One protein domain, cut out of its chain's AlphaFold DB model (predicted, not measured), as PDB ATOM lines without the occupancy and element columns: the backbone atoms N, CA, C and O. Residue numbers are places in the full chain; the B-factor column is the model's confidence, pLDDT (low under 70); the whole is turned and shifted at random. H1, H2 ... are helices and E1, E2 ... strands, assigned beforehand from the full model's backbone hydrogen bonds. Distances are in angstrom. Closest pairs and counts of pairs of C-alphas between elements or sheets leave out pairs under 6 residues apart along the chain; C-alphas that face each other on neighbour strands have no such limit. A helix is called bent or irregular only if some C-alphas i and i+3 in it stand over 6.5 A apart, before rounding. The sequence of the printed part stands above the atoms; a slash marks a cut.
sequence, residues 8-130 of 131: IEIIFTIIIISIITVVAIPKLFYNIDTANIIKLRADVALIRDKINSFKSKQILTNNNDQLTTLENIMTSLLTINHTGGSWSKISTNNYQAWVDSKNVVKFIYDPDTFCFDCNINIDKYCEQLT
ATOM      1  N   ILE A   8     145.386 157.737 285.982       92.44
ATOM      2  CA  ILE A   8     144.895 158.055 284.633       92.44
ATOM      3  C   ILE A   8     144.687 159.560 284.414       92.44
ATOM      4  O   ILE A   8     144.930 160.069 283.323       92.44
ATOM      5  N   GLU A   9     144.275 160.281 285.455       91.25
ATOM      6  CA  GLU A   9     144.028 161.720 285.398       91.25
ATOM      7  C   GLU A   9     145.345 162.476 285.222       91.25
ATOM      8  O   GLU A   9     145.449 163.338 284.355       91.25
ATOM      9  N   ILE A  10     146.392 162.052 285.938       93.38
ATOM     10  CA  ILE A  10     147.746 162.595 285.777       93.38
ATOM     11  C   ILE A  10     148.257 162.379 284.347       93.38
ATOM     12  O   ILE A  10     148.773 163.319 283.744       93.38
ATOM     13  N   ILE A  11     148.081 161.178 283.780       94.50
ATOM     14  CA  ILE A  11     148.493 160.875 282.396       94.50
ATOM     15  C   ILE A  11     147.760 161.778 281.397       94.50
ATOM     16  O   ILE A  11     148.368 162.313 280.471       94.50
ATOM     17  N   PHE A  12     146.460 161.984 281.588       94.75
ATOM     18  CA  PHE A  12     145.682 162.848 280.711       94.75
ATOM     19  C   PHE A  12     146.124 164.318 280.814       94.75
ATOM     20  O   PHE A  12     146.300 164.989 279.795       94.75
ATOM     21  N   THR A  13     146.396 164.812 282.026       94.75
ATOM     22  CA  THR A  13     146.863 166.187 282.249       94.75
ATOM     23  C   THR A  13     148.224 166.460 281.610       94.75
ATOM     24  O   THR A  13     148.384 167.497 280.966       94.75
ATOM     25  N   ILE A  14     149.201 165.549 281.724       94.44
ATOM     26  CA  ILE A  14     150.531 165.767 281.123       94.44
ATOM     27  C   ILE A  14     150.473 165.827 279.590       94.44
ATOM     28  O   ILE A  14     151.185 166.630 278.986       94.44
ATOM     29  N   ILE A  15     149.588 165.041 278.963       95.88
ATOM     30  CA  ILE A  15     149.380 165.060 277.508       95.88
ATOM     31  C   ILE A  15     148.814 166.415 277.081       95.88
ATOM     32  O   ILE A  15     149.321 167.033 276.145       95.88
ATOM     33  N   ILE A  16     147.799 166.912 277.792       95.94
ATOM     34  CA  ILE A  16     147.188 168.210 277.483       95.94
ATOM     35  C   ILE A  16     148.197 169.347 277.644       95.94
ATOM     36  O   ILE A  16     148.315 170.187 276.750       95.94
ATOM     37  N   ILE A  17     148.940 169.371 278.756       95.62
ATOM     38  CA  ILE A  17     149.948 170.410 278.998       95.62
ATOM     39  C   ILE A  17     150.981 170.390 277.874       95.62
ATOM     40  O   ILE A  17     151.249 171.443 277.307       95.62
ATOM     41  N   SER A  18     151.474 169.214 277.474       94.69
ATOM     42  CA  SER A  18     152.449 169.087 276.386       94.69
ATOM     43  C   SER A  18     151.982 169.762 275.093       94.69
ATOM     44  O   SER A  18     152.742 170.523 274.496       94.69
ATOM     45  N   ILE A  19     150.721 169.564 274.701       95.38
ATOM     46  CA  ILE A  19     150.160 170.162 273.481       95.38
ATOM     47  C   ILE A  19     150.073 171.689 273.606       95.38
ATOM     48  O   ILE A  19     150.487 172.415 272.701       95.38
ATOM     49  N   ILE A  20     149.565 172.192 274.734       95.38
ATOM     50  CA  ILE A  20     149.391 173.635 274.953       95.38
ATOM     51  C   ILE A  20     150.751 174.340 275.025       95.38
ATOM     52  O   ILE A  20     150.922 175.432 274.478       95.38
ATOM     53  N   THR A  21     151.733 173.710 275.670       94.69
ATOM     54  CA  THR A  21     153.070 174.266 275.886       94.69
ATOM     55  C   THR A  21     153.771 174.626 274.575       94.69
ATOM     56  O   THR A  21     154.389 175.691 274.509       94.69
ATOM     57  N   VAL A  22     153.625 173.811 273.523       93.62
ATOM     58  CA  VAL A  22     154.277 174.044 272.217       93.62
ATOM     59  C   VAL A  22     153.889 175.395 271.609       93.62
ATOM     60  O   VAL A  22     154.732 176.071 271.022       93.62
ATOM     61  N   VAL A  23     152.636 175.823 271.770       91.31
ATOM     62  CA  VAL A  23     152.133 177.070 271.168       91.31
ATOM     63  C   VAL A  23     152.202 178.244 272.147       91.31
ATOM     64  O   VAL A  23     152.463 179.379 271.747       91.31
ATOM     65  N   ALA A  24     151.976 177.990 273.437       90.88
ATOM     66  CA  ALA A  24     151.886 179.042 274.443       90.88
ATOM     67  C   ALA A  24     153.246 179.681 274.767       90.88
ATOM     68  O   ALA A  24     153.325 180.904 274.897       90.88
ATOM     69  N   ILE A  25     154.316 178.882 274.873       88.31
ATOM     70  CA  ILE A  25     155.633 179.376 275.307       88.31
ATOM     71  C   ILE A  25     156.235 180.406 274.333       88.31
ATOM     72  O   ILE A  25     156.589 181.495 274.789       88.31
ATOM     73  N   PRO A  26     156.342 180.142 273.014       87.62
ATOM     74  CA  PRO A  26     156.956 181.103 272.093       87.62
ATOM     75  C   PRO A  26     156.211 182.442 272.071       87.62
ATOM     76  O   PRO A  26     156.824 183.508 272.035       87.62
ATOM     77  N   LYS A  27     154.876 182.386 272.152       88.62
ATOM     78  CA  LYS A  27     154.020 183.572 272.172       88.62
ATOM     79  C   LYS A  27     154.213 184.399 273.444       88.62
ATOM     80  O   LYS A  27     154.186 185.624 273.374       88.62
ATOM     81  N   LEU A  28     154.433 183.751 274.589       86.75
ATOM     82  CA  LEU A  28     154.708 184.439 275.850       86.75
ATOM     83  C   LEU A  28     156.000 185.261 275.776       86.75
ATOM     84  O   LEU A  28     155.980 186.439 276.120       86.75
ATOM     85  N   PHE A  29     157.098 184.672 275.296       83.88
ATOM     86  CA  PHE A  29     158.384 185.373 275.220       83.88
ATOM     87  C   PHE A  29     158.347 186.561 274.252       83.88
ATOM     88  O   PHE A  29     158.763 187.653 274.623       83.88
ATOM     89  N   TYR A  30     157.733 186.397 273.076       84.75
ATOM     90  CA  TYR A  30     157.547 187.501 272.127       84.75
ATOM     91  C   TYR A  30     156.761 188.682 272.730       84.75
ATOM     92  O   TYR A  30     157.084 189.852 272.505       84.75
ATOM     93  N   ASN A  31     155.731 188.384 273.528       86.50
ATOM     94  CA  ASN A  31     154.934 189.411 274.193       86.50
ATOM     95  C   ASN A  31     155.729 190.153 275.277       86.50
ATOM     96  O   ASN A  31     155.537 191.356 275.436       86.50
ATOM     97  N   ILE A  32     156.615 189.463 276.004       85.88
ATOM     98  CA  ILE A  32     157.488 190.084 277.013       85.88
ATOM     99  C   ILE A  32     158.466 191.052 276.340       85.88
ATOM    100  O   ILE A  32     158.571 192.197 276.774       85.88
ATOM    101  N   ASP A  33     159.116 190.640 275.250       86.44
ATOM    102  CA  ASP A  33     160.050 191.504 274.518       86.44
ATOM    103  C   ASP A  33     159.339 192.747 273.960       86.44
ATOM    104  O   ASP A  33     159.820 193.874 274.092       86.44
ATOM    105  N   THR A  34     158.131 192.569 273.421       87.44
ATOM    106  CA  THR A  34     157.295 193.686 272.956       87.44
ATOM    107  C   THR A  34     156.894 194.615 274.107       87.44
ATOM    108  O   THR A  34     156.945 195.837 273.966       87.44
ATOM    109  N   ALA A  35     156.528 194.065 275.268       89.62
ATOM    110  CA  ALA A  35     156.196 194.854 276.454       89.62
ATOM    111  C   ALA A  35     157.402 195.658 276.964       89.62
ATOM    112  O   ALA A  35     157.242 196.816 277.353       89.62
ATOM    113  N   ASN A  36     158.608 195.087 276.902       91.56
ATOM    114  CA  ASN A  36     159.845 195.789 277.237       91.56
ATOM    115  C   ASN A  36     160.073 196.987 276.311       91.56
ATOM    116  O   ASN A  36     160.358 198.077 276.797       91.56
ATOM    117  N   ILE A  37     159.882 196.818 274.999       90.62
ATOM    118  CA  ILE A  37     159.989 197.914 274.021       90.62
ATOM    119  C   ILE A  37     158.970 199.019 274.326       90.62
ATOM    120  O   ILE A  37     159.333 200.192 274.358       90.62
ATOM    121  N   ILE A  38     157.712 198.663 274.612       90.88
ATOM    122  CA  ILE A  38     156.659 199.635 274.957       90.88
ATOM    123  C   ILE A  38     157.014 200.404 276.235       90.88
ATOM    124  O   ILE A  38     156.860 201.626 276.278       90.88
ATOM    125  N   LYS A  39     157.511 199.708 277.263       90.44
ATOM    126  CA  LYS A  39     157.968 200.331 278.508       90.44
ATOM    127  C   LYS A  39     159.105 201.316 278.240       90.44
ATOM    128  O   LYS A  39     159.014 202.469 278.643       90.44
ATOM    129  N   LEU A  40     160.138 200.886 277.515       90.44
ATOM    130  CA  LEU A  40     161.281 201.735 277.180       90.44
ATOM    131  C   LEU A  40     160.860 202.956 276.355       90.44
ATOM    132  O   LEU A  40     161.325 204.055 276.631       90.44
ATOM    133  N   ARG A  41     159.945 202.799 275.391       91.12
ATOM    134  CA  ARG A  41     159.367 203.916 274.626       91.12
ATOM    135  C   ARG A  41     158.657 204.917 275.545       91.12
ATOM    136  O   ARG A  41     158.848 206.125 275.404       91.12
ATOM    137  N   ALA A  42     157.859 204.436 276.501       90.25
ATOM    138  CA  ALA A  42     157.201 205.298 277.484       90.25
ATOM    139  C   ALA A  42     158.220 206.030 278.375       90.25
ATOM    140  O   ALA A  42     158.072 207.228 278.615       90.25
ATOM    141  N   ASP A  43     159.284 205.344 278.799       89.38
ATOM    142  CA  ASP A  43     160.373 205.949 279.570       89.38
ATOM    143  C   ASP A  43     161.107 207.029 278.757       89.38
ATOM    144  O   ASP A  43     161.342 208.119 279.276       89.38
ATOM    145  N   VAL A  44     161.410 206.787 277.472       90.12
ATOM    146  CA  VAL A  44     162.001 207.794 276.565       90.12
ATOM    147  C   VAL A  44     161.101 209.025 276.466       90.12
ATOM    148  O   VAL A  44     161.586 210.152 276.583       90.12
ATOM    149  N   ALA A  45     159.792 208.832 276.284       89.69
ATOM    150  CA  ALA A  45     158.834 209.932 276.220       89.69
ATOM    151  C   ALA A  45     158.795 210.735 277.532       89.69
ATOM    152  O   ALA A  45     158.839 211.963 277.497       89.69
ATOM    153  N   LEU A  46     158.798 210.057 278.685       88.38
ATOM    154  CA  LEU A  46     158.864 210.699 280.002       88.38
ATOM    155  C   LEU A  46     160.173 211.466 280.219       88.38
ATOM    156  O   LEU A  46     160.159 212.551 280.797       88.38
ATOM    157  N   ILE A  47     161.307 210.922 279.770       87.19
ATOM    158  CA  ILE A  47     162.608 211.599 279.847       87.19
ATOM    159  C   ILE A  47     162.570 212.878 279.004       87.19
ATOM    160  O   ILE A  47     162.911 213.949 279.507       87.19
ATOM    161  N   ARG A  48     162.095 212.794 277.756       88.25
ATOM    162  CA  ARG A  48     161.969 213.947 276.849       88.25
ATOM    163  C   ARG A  48     161.024 215.015 277.398       88.25
ATOM    164  O   ARG A  48     161.368 216.195 277.370       88.25
ATOM    165  N   ASP A  49     159.876 214.621 277.943       88.69
ATOM    166  CA  ASP A  49     158.926 215.539 278.582       88.69
ATOM    167  C   ASP A  49     159.570 216.293 279.753       88.69
ATOM    168  O   ASP A  49     159.535 217.522 279.816       88.69
ATOM    169  N   LYS A  50     160.269 215.574 280.635       84.19
ATOM    170  CA  LYS A  50     160.956 216.186 281.775       84.19
ATOM    171  C   LYS A  50     162.101 217.111 281.355       84.19
ATOM    172  O   LYS A  50     162.266 218.165 281.967       84.19
ATOM    173  N   ILE A  51     162.857 216.766 280.310       85.19
ATOM    174  CA  ILE A  51     163.892 217.644 279.739       85.19
ATOM    175  C   ILE A  51     163.260 218.931 279.192       85.19
ATOM    176  O   ILE A  51     163.724 220.029 279.503       85.19
ATOM    177  N   ASN A  52     162.163 218.819 278.441       87.19
ATOM    178  CA  ASN A  52     161.442 219.970 277.892       87.19
ATOM    179  C   ASN A  52     160.815 220.846 278.984       87.19
ATOM    180  O   ASN A  52     160.856 222.076 278.901       87.19
ATOM    181  N   SER A  53     160.282 220.228 280.037       86.38
ATOM    182  CA  SER A  53     159.773 220.922 281.219       86.38
ATOM    183  C   SER A  53     160.887 221.693 281.933       86.38
ATOM    184  O   SER A  53     160.728 222.874 282.249       86.38
ATOM    185  N   PHE A  54     162.066 221.081 282.096       81.69
ATOM    186  CA  PHE A  54     163.229 221.752 282.678       81.69
ATOM    187  C   PHE A  54     163.715 222.927 281.824       81.69
ATOM    188  O   PHE A  54     163.949 224.014 282.353       81.69
ATOM    189  N   LYS A  55     163.811 222.741 280.503       82.81
ATOM    190  CA  LYS A  55     164.137 223.813 279.553       82.81
ATOM    191  C   LYS A  55     163.145 224.972 279.669       82.81
ATOM    192  O   LYS A  55     163.555 226.125 279.764       82.81
ATOM    193  N   SER A  56     161.851 224.662 279.727       85.50
ATOM    194  CA  SER A  56     160.792 225.664 279.885       85.50
ATOM    195  C   SER A  56     160.941 226.428 281.200       85.50
ATOM    196  O   SER A  56     160.861 227.652 281.214       85.50
ATOM    197  N   LYS A  57     161.236 225.728 282.303       83.75
ATOM    198  CA  LYS A  57     161.482 226.358 283.602       83.75
ATOM    199  C   LYS A  57     162.686 227.300 283.563       83.75
ATOM    200  O   LYS A  57     162.546 228.429 284.018       83.75
ATOM    201  N   GLN A  58     163.817 226.878 282.991       77.94
ATOM    202  CA  GLN A  58     165.017 227.721 282.887       77.94
ATOM    203  C   GLN A  58     164.746 229.030 282.142       77.94
ATOM    204  O   GLN A  58     165.128 230.096 282.625       77.94
ATOM    205  N   ILE A  59     164.026 228.957 281.014       82.62
ATOM    206  CA  ILE A  59     163.637 230.136 280.229       82.62
ATOM    207  C   ILE A  59     162.790 231.100 281.073       82.62
ATOM    208  O   ILE A  59     163.005 232.307 281.023       82.62
ATOM    209  N   LEU A  60     161.855 230.580 281.874       84.50
ATOM    210  CA  LEU A  60     160.980 231.397 282.721       84.50
ATOM    211  C   LEU A  60     161.716 232.029 283.908       84.50
ATOM    212  O   LEU A  60     161.395 233.147 284.302       84.50
ATOM    213  N   THR A  61     162.673 231.315 284.502       81.56
ATOM    214  CA  THR A  61     163.397 231.789 285.689       81.56
ATOM    215  C   THR A  61     164.635 232.621 285.367       81.56
ATOM    216  O   THR A  61     165.215 233.172 286.295       81.56
ATOM    217  N   ASN A  62     165.045 232.725 284.094       72.81
ATOM    218  CA  ASN A  62     166.297 233.373 283.670       72.81
ATOM    219  C   ASN A  62     167.513 232.924 284.512       72.81
ATOM    220  O   ASN A  62     168.404 233.709 284.830       72.81
ATOM    221  N   ASN A  63     167.501 231.651 284.915       67.44
ATOM    222  CA  ASN A  63     168.554 231.010 285.692       67.44
ATOM    223  C   ASN A  63     169.242 229.993 284.787       67.44
ATOM    224  O   ASN A  63     168.574 229.134 284.211       67.44
ATOM    225  N   ASN A  64     170.569 230.065 284.733       64.38
ATOM    226  CA  ASN A  64     171.431 229.152 283.975       64.38
ATOM    227  C   ASN A  64     171.882 227.955 284.832       64.38
ATOM    228  O   ASN A  64     172.995 227.453 284.662       64.38
ATOM    229  N   ASP A  65     171.074 227.555 285.819       62.88
ATOM    230  CA  ASP A  65     171.438 226.476 286.736       62.88
ATOM    231  C   ASP A  65     171.626 225.173 285.949       62.88
ATOM    232  O   ASP A  65     170.717 224.703 285.256       62.88
ATOM    233  N   GLN A  66     172.821 224.582 286.062       56.59
ATOM    234  CA  GLN A  66     173.145 223.315 285.412       56.59
ATOM    235  C   GLN A  66     172.129 222.238 285.799       56.59
ATOM    236  O   GLN A  66     171.656 222.161 286.935       56.59
ATOM    237  N   LEU A  67     171.841 221.382 284.821       58.25
ATOM    238  CA  LEU A  67     170.829 220.329 284.775       58.25
ATOM    239  C   LEU A  67     171.104 219.168 285.762       58.25
ATOM    240  O   LEU A  67     171.093 217.996 285.407       58.25
ATOM    241  N   THR A  68     171.347 219.482 287.030       52.19
ATOM    242  CA  THR A  68     171.538 218.541 288.148       52.19
ATOM    243  C   THR A  68     170.274 217.728 288.449       52.19
ATOM    244  O   THR A  68     170.321 216.705 289.125       52.19
ATOM    245  N   THR A  69     169.123 218.145 287.917       53.03
ATOM    246  CA  THR A  69     167.809 217.528 288.131       53.03
ATOM    247  C   THR A  69     167.537 216.315 287.241       53.03
ATOM    248  O   THR A  69     166.777 215.439 287.656       53.03
ATOM    249  N   LEU A  70     168.149 216.207 286.053       58.25
ATOM    250  CA  LEU A  70     167.966 215.024 285.196       58.25
ATOM    251  C   LEU A  70     168.619 213.787 285.807       58.25
ATOM    252  O   LEU A  70     168.056 212.702 285.714       58.25
ATOM    253  N   GLU A  71     169.740 213.961 286.513       60.97
ATOM    254  CA  GLU A  71     170.363 212.911 287.324       60.97
ATOM    255  C   GLU A  71     169.350 212.316 288.323       60.97
ATOM    256  O   GLU A  71     169.223 211.098 288.414       60.97
ATOM    257  N   ASN A  72     168.546 213.148 288.997       61.06
ATOM    258  CA  ASN A  72     167.516 212.698 289.951       61.06
ATOM    259  C   ASN A  72     166.330 211.978 289.285       61.06
ATOM    260  O   ASN A  72     165.699 211.108 289.878       61.06
ATOM    261  N   ILE A  73     166.009 212.336 288.044       61.16
ATOM    262  CA  ILE A  73     164.962 211.668 287.266       61.16
ATOM    263  C   ILE A  73     165.463 210.314 286.773       61.16
ATOM    264  O   ILE A  73     164.770 209.306 286.907       61.16
ATOM    265  N   MET A  74     166.677 210.287 286.229       65.25
ATOM    266  CA  MET A  74     167.262 209.089 285.655       65.25
ATOM    267  C   MET A  74     167.605 208.071 286.738       65.25
ATOM    268  O   MET A  74     167.310 206.899 286.566       65.25
ATOM    269  N   THR A  75     168.111 208.498 287.897       62.78
ATOM    270  CA  THR A  75     168.395 207.607 289.042       62.78
ATOM    271  C   THR A  75     167.202 206.763 289.485       62.78
ATOM    272  O   THR A  75     167.414 205.627 289.892       62.78
ATOM    273  N   SER A  76     165.963 207.250 289.343       60.97
ATOM    274  CA  SER A  76     164.762 206.446 289.637       60.97
ATOM    275  C   SER A  76     164.439 205.373 288.588       60.97
ATOM    276  O   SER A  76     163.757 204.398 288.896       60.97
ATOM    277  N   LEU A  77     164.933 205.540 287.358       65.62
ATOM    278  CA  LEU A  77     164.749 204.613 286.235       65.62
ATOM    279  C   LEU A  77     165.928 203.641 286.083       65.62
ATOM    280  O   LEU A  77     165.799 202.595 285.445       65.62
ATOM    281  N   LEU A  78     167.085 203.990 286.646       71.00
ATOM    282  CA  LEU A  78     168.312 203.217 286.535       71.00
ATOM    283  C   LEU A  78     168.254 201.972 287.414       71.00
ATOM    284  O   LEU A  78     168.065 202.034 288.626       71.00
ATOM    285  N   THR A  79     168.495 200.825 286.791       63.25
ATOM    286  CA  THR A  79     168.642 199.549 287.487       63.25
ATOM    287  C   THR A  79     170.050 199.010 287.271       63.25
ATOM    288  O   THR A  79     170.632 199.166 286.200       63.25
ATOM    289  N   ILE A  80     170.587 198.337 288.285       64.19
ATOM    290  CA  ILE A  80     171.887 197.650 288.226       64.19
ATOM    291  C   ILE A  80     171.824 196.311 287.472       64.19
ATOM    292  O   ILE A  80     172.864 195.750 287.147       64.19
ATOM    293  N   ASN A  81     170.622 195.808 287.166       66.31
ATOM    294  CA  ASN A  81     170.428 194.510 286.524       66.31
ATOM    295  C   ASN A  81     170.106 194.670 285.032       66.31
ATOM    296  O   ASN A  81     169.165 195.370 284.659       66.31
ATOM    297  N   HIS A  82     170.852 193.960 284.184       74.06
ATOM    298  CA  HIS A  82     170.700 193.947 282.723       74.06
ATOM    299  C   HIS A  82     169.543 193.043 282.268       74.06
ATOM    300  O   HIS A  82     169.733 192.041 281.579       74.06
ATOM    301  N   THR A  83     168.331 193.364 282.714       80.56
ATOM    302  CA  THR A  83     167.097 192.683 282.303       80.56
ATOM    303  C   THR A  83     166.398 193.453 281.186       80.56
ATOM    304  O   THR A  83     166.531 194.670 281.094       80.56
ATOM    305  N   GLY A  84     165.627 192.760 280.345       83.12
ATOM    306  CA  GLY A  84     164.805 193.428 279.336       83.12
ATOM    307  C   GLY A  84     163.858 194.456 279.967       83.12
ATOM    308  O   GLY A  84     163.302 194.227 281.042       83.12
ATOM    309  N   GLY A  85     163.721 195.610 279.320       85.25
ATOM    310  CA  GLY A  85     162.946 196.751 279.797       85.25
ATOM    311  C   GLY A  85     163.650 197.611 280.854       85.25
ATOM    312  O   GLY A  85     162.979 198.410 281.511       85.25
ATOM    313  N   SER A  86     164.955 197.444 281.071       88.06
ATOM    314  CA  SER A  86     165.716 198.194 282.080       88.06
ATOM    315  C   SER A  86     166.628 199.263 281.481       88.06
ATOM    316  O   SER A  86     167.141 199.117 280.372       88.06
ATOM    317  N   TRP A  87     166.908 200.306 282.266       87.88
ATOM    318  CA  TRP A  87     167.909 201.324 281.949       87.88
ATOM    319  C   TRP A  87     169.171 201.144 282.784       87.88
ATOM    320  O   TRP A  87     169.110 200.778 283.957       87.88
ATOM    321  N   SER A  88     170.316 201.470 282.193       85.81
ATOM    322  CA  SER A  88     171.607 201.546 282.880       85.81
ATOM    323  C   SER A  88     172.401 202.763 282.405       85.81
ATOM    324  O   SER A  88     172.275 203.194 281.257       85.81
ATOM    325  N   LYS A  89     173.200 203.348 283.297       83.62
ATOM    326  CA  LYS A  89     174.023 204.528 283.014       83.62
ATOM    327  C   LYS A  89     175.439 204.062 282.718       83.62
ATOM    328  O   LYS A  89     176.005 203.316 283.509       83.62
ATOM    329  N   ILE A  90     175.998 204.507 281.594       82.50
ATOM    330  CA  ILE A  90     177.406 204.260 281.255       82.50
ATOM    331  C   ILE A  90     178.266 205.397 281.806       82.50
ATOM    332  O   ILE A  90     179.300 205.173 282.425       82.50
ATOM    333  N   SER A  91     177.844 206.634 281.545       80.50
ATOM    334  CA  SER A  91     178.534 207.855 281.955       80.50
ATOM    335  C   SER A  91     177.528 208.999 282.095       80.50
ATOM    336  O   SER A  91     176.327 208.787 281.947       80.50
ATOM    337  N   THR A  92     177.990 210.212 282.396       76.38
ATOM    338  CA  THR A  92     177.147 211.395 282.661       76.38
ATOM    339  C   THR A  92     176.073 211.636 281.593       76.38
ATOM    340  O   THR A  92     174.932 211.951 281.918       76.38
ATOM    341  N   ASN A  93     176.411 211.406 280.324       82.94
ATOM    342  CA  ASN A  93     175.553 211.719 279.181       82.94
ATOM    343  C   ASN A  93     175.220 210.492 278.330       82.94
ATOM    344  O   ASN A  93     174.586 210.629 277.292       82.94
ATOM    345  N   ASN A  94     175.669 209.303 278.736       86.00
ATOM    346  CA  ASN A  94     175.507 208.086 277.948       86.00
ATOM    347  C   ASN A  94     174.744 207.043 278.752       86.00
ATOM    348  O   ASN A  94     175.140 206.663 279.859       86.00
ATOM    349  N   TYR A  95     173.682 206.541 278.143       87.62
ATOM    350  CA  TYR A  95     172.717 205.650 278.756       87.62
ATOM    351  C   TYR A  95     172.466 204.447 277.858       87.62
ATOM    352  O   TYR A  95     172.642 204.505 276.644       87.62
ATOM    353  N   GLN A  96     172.073 203.338 278.464       89.38
ATOM    354  CA  GLN A  96     171.771 202.091 277.776       89.38
ATOM    355  C   GLN A  96     170.380 201.622 278.164       89.38
ATOM    356  O   GLN A  96     170.105 201.419 279.348       89.38
ATOM    357  N   ALA A  97     169.543 201.424 277.152       89.81
ATOM    358  CA  ALA A  97     168.248 200.775 277.262       89.81
ATOM    359  C   ALA A  97     168.390 199.305 276.855       89.81
ATOM    360  O   ALA A  97     168.814 199.001 275.738       89.81
ATOM    361  N   TRP A  98     168.041 198.396 277.758       90.06
ATOM    362  CA  TRP A  98     168.093 196.956 277.532       90.06
ATOM    363  C   TRP A  98     166.753 196.489 276.992       90.06
ATOM    364  O   TRP A  98     165.780 196.428 277.736       90.06
ATOM    365  N   VAL A  99     166.683 196.168 275.703       87.88
ATOM    366  CA  VAL A  99     165.462 195.617 275.092       87.88
ATOM    367  C   VAL A  99     165.233 194.196 275.611       87.88
ATOM    368  O   VAL A  99     164.139 193.853 276.057       87.88
ATOM    369  N   ASP A 100     166.309 193.413 275.652       84.94
ATOM    370  CA  ASP A 100     166.379 192.088 276.260       84.94
ATOM    371  C   ASP A 100     167.793 191.840 276.827       84.94
ATOM    372  O   ASP A 100     168.596 192.762 276.947       84.94
ATOM    373  N   SER A 101     168.113 190.595 277.191       80.75
ATOM    374  CA  SER A 101     169.430 190.210 277.740       80.75
ATOM    375  C   SER A 101     170.631 190.380 276.788       80.75
ATOM    376  O   SER A 101     171.775 190.272 277.227       80.75
ATOM    377  N   LYS A 102     170.400 190.594 275.491       83.56
ATOM    378  CA  LYS A 102     171.415 190.656 274.425       83.56
ATOM    379  C   LYS A 102     171.346 191.957 273.628       83.56
ATOM    380  O   LYS A 102     172.378 192.450 273.180       83.56
ATOM    381  N   ASN A 103     170.146 192.489 273.427       87.62
ATOM    382  CA  ASN A 103     169.888 193.667 272.618       87.62
ATOM    383  C   ASN A 103     169.867 194.922 273.493       87.62
ATOM    384  O   ASN A 103     169.026 195.073 274.382       87.62
ATOM    385  N   VAL A 104     170.782 195.845 273.198       88.75
ATOM    386  CA  VAL A 104     170.951 197.114 273.908       88.75
ATOM    387  C   VAL A 104     170.922 198.273 272.916       88.75
ATOM    388  O   VAL A 104     171.449 198.154 271.813       88.75
ATOM    389  N   VAL A 105     170.316 199.389 273.315       90.06
ATOM    390  CA  VAL A 105     170.297 200.649 272.558       90.06
ATOM    391  C   VAL A 105     171.010 201.718 273.365       90.06
ATOM    392  O   VAL A 105     170.744 201.871 274.561       90.06
ATOM    393  N   LYS A 106     171.911 202.465 272.727       90.06
ATOM    394  CA  LYS A 106     172.661 203.537 273.382       90.06
ATOM    395  C   LYS A 106     171.965 204.871 273.146       90.06
ATOM    396  O   LYS A 106     171.759 205.291 272.013       90.06
ATOM    397  N   PHE A 107     171.648 205.548 274.240       90.06
ATOM    398  CA  PHE A 107     171.102 206.896 274.246       90.06
ATOM    399  C   PHE A 107     172.163 207.892 274.690       90.06
ATOM    400  O   PHE A 107     172.912 207.639 275.640       90.06
ATOM    401  N   ILE A 108     172.199 209.032 274.011       88.25
ATOM    402  CA  ILE A 108     173.094 210.140 274.310       88.25
ATOM    403  C   ILE A 108     172.239 211.348 274.669       88.25
ATOM    404  O   ILE A 108     171.298 211.705 273.959       88.25
ATOM    405  N   TYR A 109     172.572 211.957 275.801       86.25
ATOM    406  CA  TYR A 109     172.020 213.229 276.220       86.25
ATOM    407  C   TYR A 109     172.975 214.362 275.843       86.25
ATOM    408  O   TYR A 109     174.116 214.393 276.308       86.25
ATOM    409  N   ASP A 110     172.501 215.303 275.038       84.00
ATOM    410  CA  ASP A 110     173.221 216.526 274.707       84.00
ATOM    411  C   ASP A 110     172.662 217.695 275.548       84.00
ATOM    412  O   ASP A 110     171.489 218.061 275.394       84.00
ATOM    413  N   PRO A 111     173.469 218.266 276.465       77.19
ATOM    414  CA  PRO A 111     173.034 219.326 277.364       77.19
ATOM    415  C   PRO A 111     172.880 220.675 276.658       77.19
ATOM    416  O   PRO A 111     172.110 221.506 277.135       77.19
ATOM    417  N   ASP A 112     173.558 220.885 275.529       79.06
ATOM    418  CA  ASP A 112     173.520 222.150 274.792       79.06
ATOM    419  C   ASP A 112     172.261 222.223 273.924       79.06
ATOM    420  O   ASP A 112     171.574 223.247 273.859       79.06
ATOM    421  N   THR A 113     171.905 221.104 273.286       79.62
ATOM    422  CA  THR A 113     170.707 221.012 272.438       79.62
ATOM    423  C   THR A 113     169.455 220.560 273.195       79.62
ATOM    424  O   THR A 113     168.348 220.661 272.661       79.62
ATOM    425  N   PHE A 114     169.598 220.116 274.453       77.69
ATOM    426  CA  PHE A 114     168.550 219.457 275.247       77.69
ATOM    427  C   PHE A 114     167.966 218.219 274.547       77.69
ATOM    428  O   PHE A 114     166.795 217.882 274.733       77.69
ATOM    429  N   CYS A 115     168.772 217.542 273.731       82.38
ATOM    430  CA  CYS A 115     168.335 216.380 272.975       82.38
ATOM    431  C   CYS A 115     168.653 215.089 273.736       82.38
ATOM    432  O   CYS A 115     169.755 214.912 274.254       82.38
ATOM    433  N   PHE A 116     167.681 214.179 273.798       87.25
ATOM    434  CA  PHE A 116     167.869 212.817 274.290       87.25
ATOM    435  C   PHE A 116     167.444 211.847 273.197       87.25
ATOM    436  O   PHE A 116     166.244 211.673 272.931       87.25
ATOM    437  N   ASP A 117     168.436 211.251 272.544       88.44
ATOM    438  CA  ASP A 117     168.197 210.396 271.391       88.44
ATOM    439  C   ASP A 117     169.227 209.275 271.260       88.44
ATOM    440  O   ASP A 117     170.278 209.278 271.907       88.44
ATOM    441  N   CYS A 118     168.897 208.299 270.426       89.56
ATOM    442  CA  CYS A 118     169.760 207.188 270.059       89.56
ATOM    443  C   CYS A 118     170.187 207.301 268.591       89.56
ATOM    444  O   CYS A 118     169.583 208.012 267.788       89.56
ATOM    445  N   ASN A 119     171.262 206.605 268.215       85.19
ATOM    446  CA  ASN A 119     171.740 206.638 266.835       85.19
ATOM    447  C   ASN A 119     171.074 205.535 266.002       85.19
ATOM    448  O   ASN A 119     171.447 204.366 266.093       85.19
ATOM    449  N   ILE A 120     170.137 205.930 265.135       80.06
ATOM    450  CA  ILE A 120     169.372 205.029 264.254       80.06
ATOM    451  C   ILE A 120     170.281 204.208 263.323       80.06
ATOM    452  O   ILE A 120     169.959 203.072 262.989       80.06
ATOM    453  N   ASN A 121     171.449 204.737 262.940       75.44
ATOM    454  CA  ASN A 121     172.379 204.037 262.047       75.44
ATOM    455  C   ASN A 121     173.172 202.924 262.749       75.44
ATOM    456  O   ASN A 121     173.811 202.113 262.081       75.44
ATOM    457  N   ILE A 122     173.175 202.911 264.084       75.12
ATOM    458  CA  ILE A 122     173.954 201.972 264.901       75.12
ATOM    459  C   ILE A 122     173.021 200.978 265.602       75.12
ATOM    460  O   ILE A 122     173.304 199.782 265.625       75.12
ATOM    461  N   ASP A 123     171.895 201.456 266.133       80.94
ATOM    462  CA  ASP A 123     171.016 200.669 266.989       80.94
ATOM    463  C   ASP A 123     169.689 200.339 266.288       80.94
ATOM    464  O   ASP A 123     168.802 201.180 266.147       80.94
ATOM    465  N   LYS A 124     169.510 199.063 265.921       80.88
ATOM    466  CA  LYS A 124     168.323 198.546 265.208       80.88
ATOM    467  C   LYS A 124     166.980 198.882 265.878       80.88
ATOM    468  O   LYS A 124     165.972 199.025 265.196       80.88
ATOM    469  N   TYR A 125     166.951 198.970 267.206       82.88
ATOM    470  CA  TYR A 125     165.730 199.228 267.976       82.88
ATOM    471  C   TYR A 125     165.491 200.717 268.254       82.88
ATOM    472  O   TYR A 125     164.459 201.064 268.817       82.88
ATOM    473  N   CYS A 126     166.408 201.600 267.852       85.81
ATOM    474  CA  CYS A 126     166.296 203.029 268.124       85.81
ATOM    475  C   CYS A 126     165.008 203.631 267.545       85.81
ATOM    476  O   CYS A 126     164.296 204.356 268.235       85.81
ATOM    477  N   GLU A 127     164.647 203.256 266.317       84.25
ATOM    478  CA  GLU A 127     163.428 203.742 265.661       84.25
ATOM    479  C   GLU A 127     162.159 203.345 266.431       84.25
ATOM    480  O   GLU A 127     161.272 204.165 266.650       84.25
ATOM    481  N   GLN A 128     162.105 202.107 266.929       83.00
ATOM    482  CA  GLN A 128     160.953 201.588 267.675       83.00
ATOM    483  C   GLN A 128     160.770 202.269 269.037       83.00
ATOM    484  O   GLN A 128     159.654 202.323 269.553       83.00
ATOM    485  N   LEU A 129     161.858 202.770 269.625       84.00
ATOM    486  CA  LEU A 129     161.852 203.446 270.921       84.00
ATOM    487  C   LEU A 129     161.579 204.952 270.820       84.00
ATOM    488  O   LEU A 129     161.289 205.576 271.840       84.00
ATOM    489  N   THR A 130     161.708 205.540 269.628       82.19
ATOM    490  CA  THR A 130     161.698 206.999 269.431       82.19
ATOM    491  C   THR A 130     160.539 207.512 268.585       82.19
ATOM    492  O   THR A 130     160.058 208.611 268.873       82.19
TER     493      THR A 130
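Overview. This is residues 8 to 130 of the 131 residues of an uncharacterized protein of hydrothermal vent metagenome (UniProt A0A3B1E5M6). A small, strongly twisted sheet of four strands packs on the later part of one very long helix, H1, whose residues 8 to 31 stick out as a free, kinked arm that makes much of the length. The short helix H2 folds back from the end of H1 as a helical hairpin near the E1 edge of the sheet, and the small helix H3 packs on H1 and on the sheet near E3 and E4. The printed part has 123 residues with three named helices and four named strands, along the chain H1 H2 E1 E2 E3 E4 H3; the sheet's order is E1 - E2 - E3 - E4, all antiparallel, and the class is mixed, helices and strands. The whole is only just loose, close to extended, with a radius of gyration of the C-alphas of 20.3 A and spans of 78 by 29 by 22 A.

Along the chain. The sheet holds E1, residues 86 to 91, 16.1 A long; E2, residues 94 to 98; E3, residues 104 to 110, 19.6 A; and E4, residues 115 to 118. H1, residues 8 to 61, measures 76.0 A from C-alpha 8 at (144.895, 158.055, 284.633) to C-alpha 61 at (163.397, 231.789, 285.689). It has a kink of 44 degrees near residue 21, and it is neither bent nor irregular, but only just: C-alphas 23 and 26 are 6.4 A apart. H2 is residues 68 to 77, 15.6 A, and H3 is residues 126 to 130, ending with C-alpha 130 at (161.698, 206.999, 269.431).

Arrangement. The strands E1 E2 E3 E4 form a meander, each the antiparallel neighbour of the one before, in three hairpins. N 88 and O 96 of E1 and E2 are 2.9 A apart, N 95 and O 107 of E2 and E3 2.8 A, and N 108 and O 117 of E3 and E4 2.9 A, each within hydrogen-bond range. H1 is on the sheet with its residues 36 to 52, at a height over the sheet of 10.9 A, and runs along the strands over E2, at 0 degrees to it on the local plane. The closest C-alphas of H1 and E4 are those of Arg 48 and Phe 116, 6.5 A apart. H1 and H2 with the sheet make two layers, helices on one face of a sheet. H1 touches H2 with residues 47 to 51 alone, closest at the C-alphas of Ile 51 and Leu 70, 7.3 A apart; they form a hairpin, opposite ways at a shallow tilt of 8 degrees. H1 touches H3 with residues 37 to 45 alone, closest at the C-alphas of Arg 41 and Leu 129, 4.5 A apart. H2 and H3 are apart. Each O i to N i+4 pair is within hydrogen-bond range in H3, against 46 of 50 in H1 and 3 of 6 in H2.

Size, cuts and confidence. The C-alphas of Ile 8 and Asn 62 are the two farthest apart, 78.3 A. Residues 8 to 31 and 59 to 65 stand free; the body without them has 92 residues and spans 38 by 27 by 21 A. The printed part has no cut, and no link is long. The mean pLDDT of the printed part is 82.8; residues 63 to 77 and 79 to 81 are under 70.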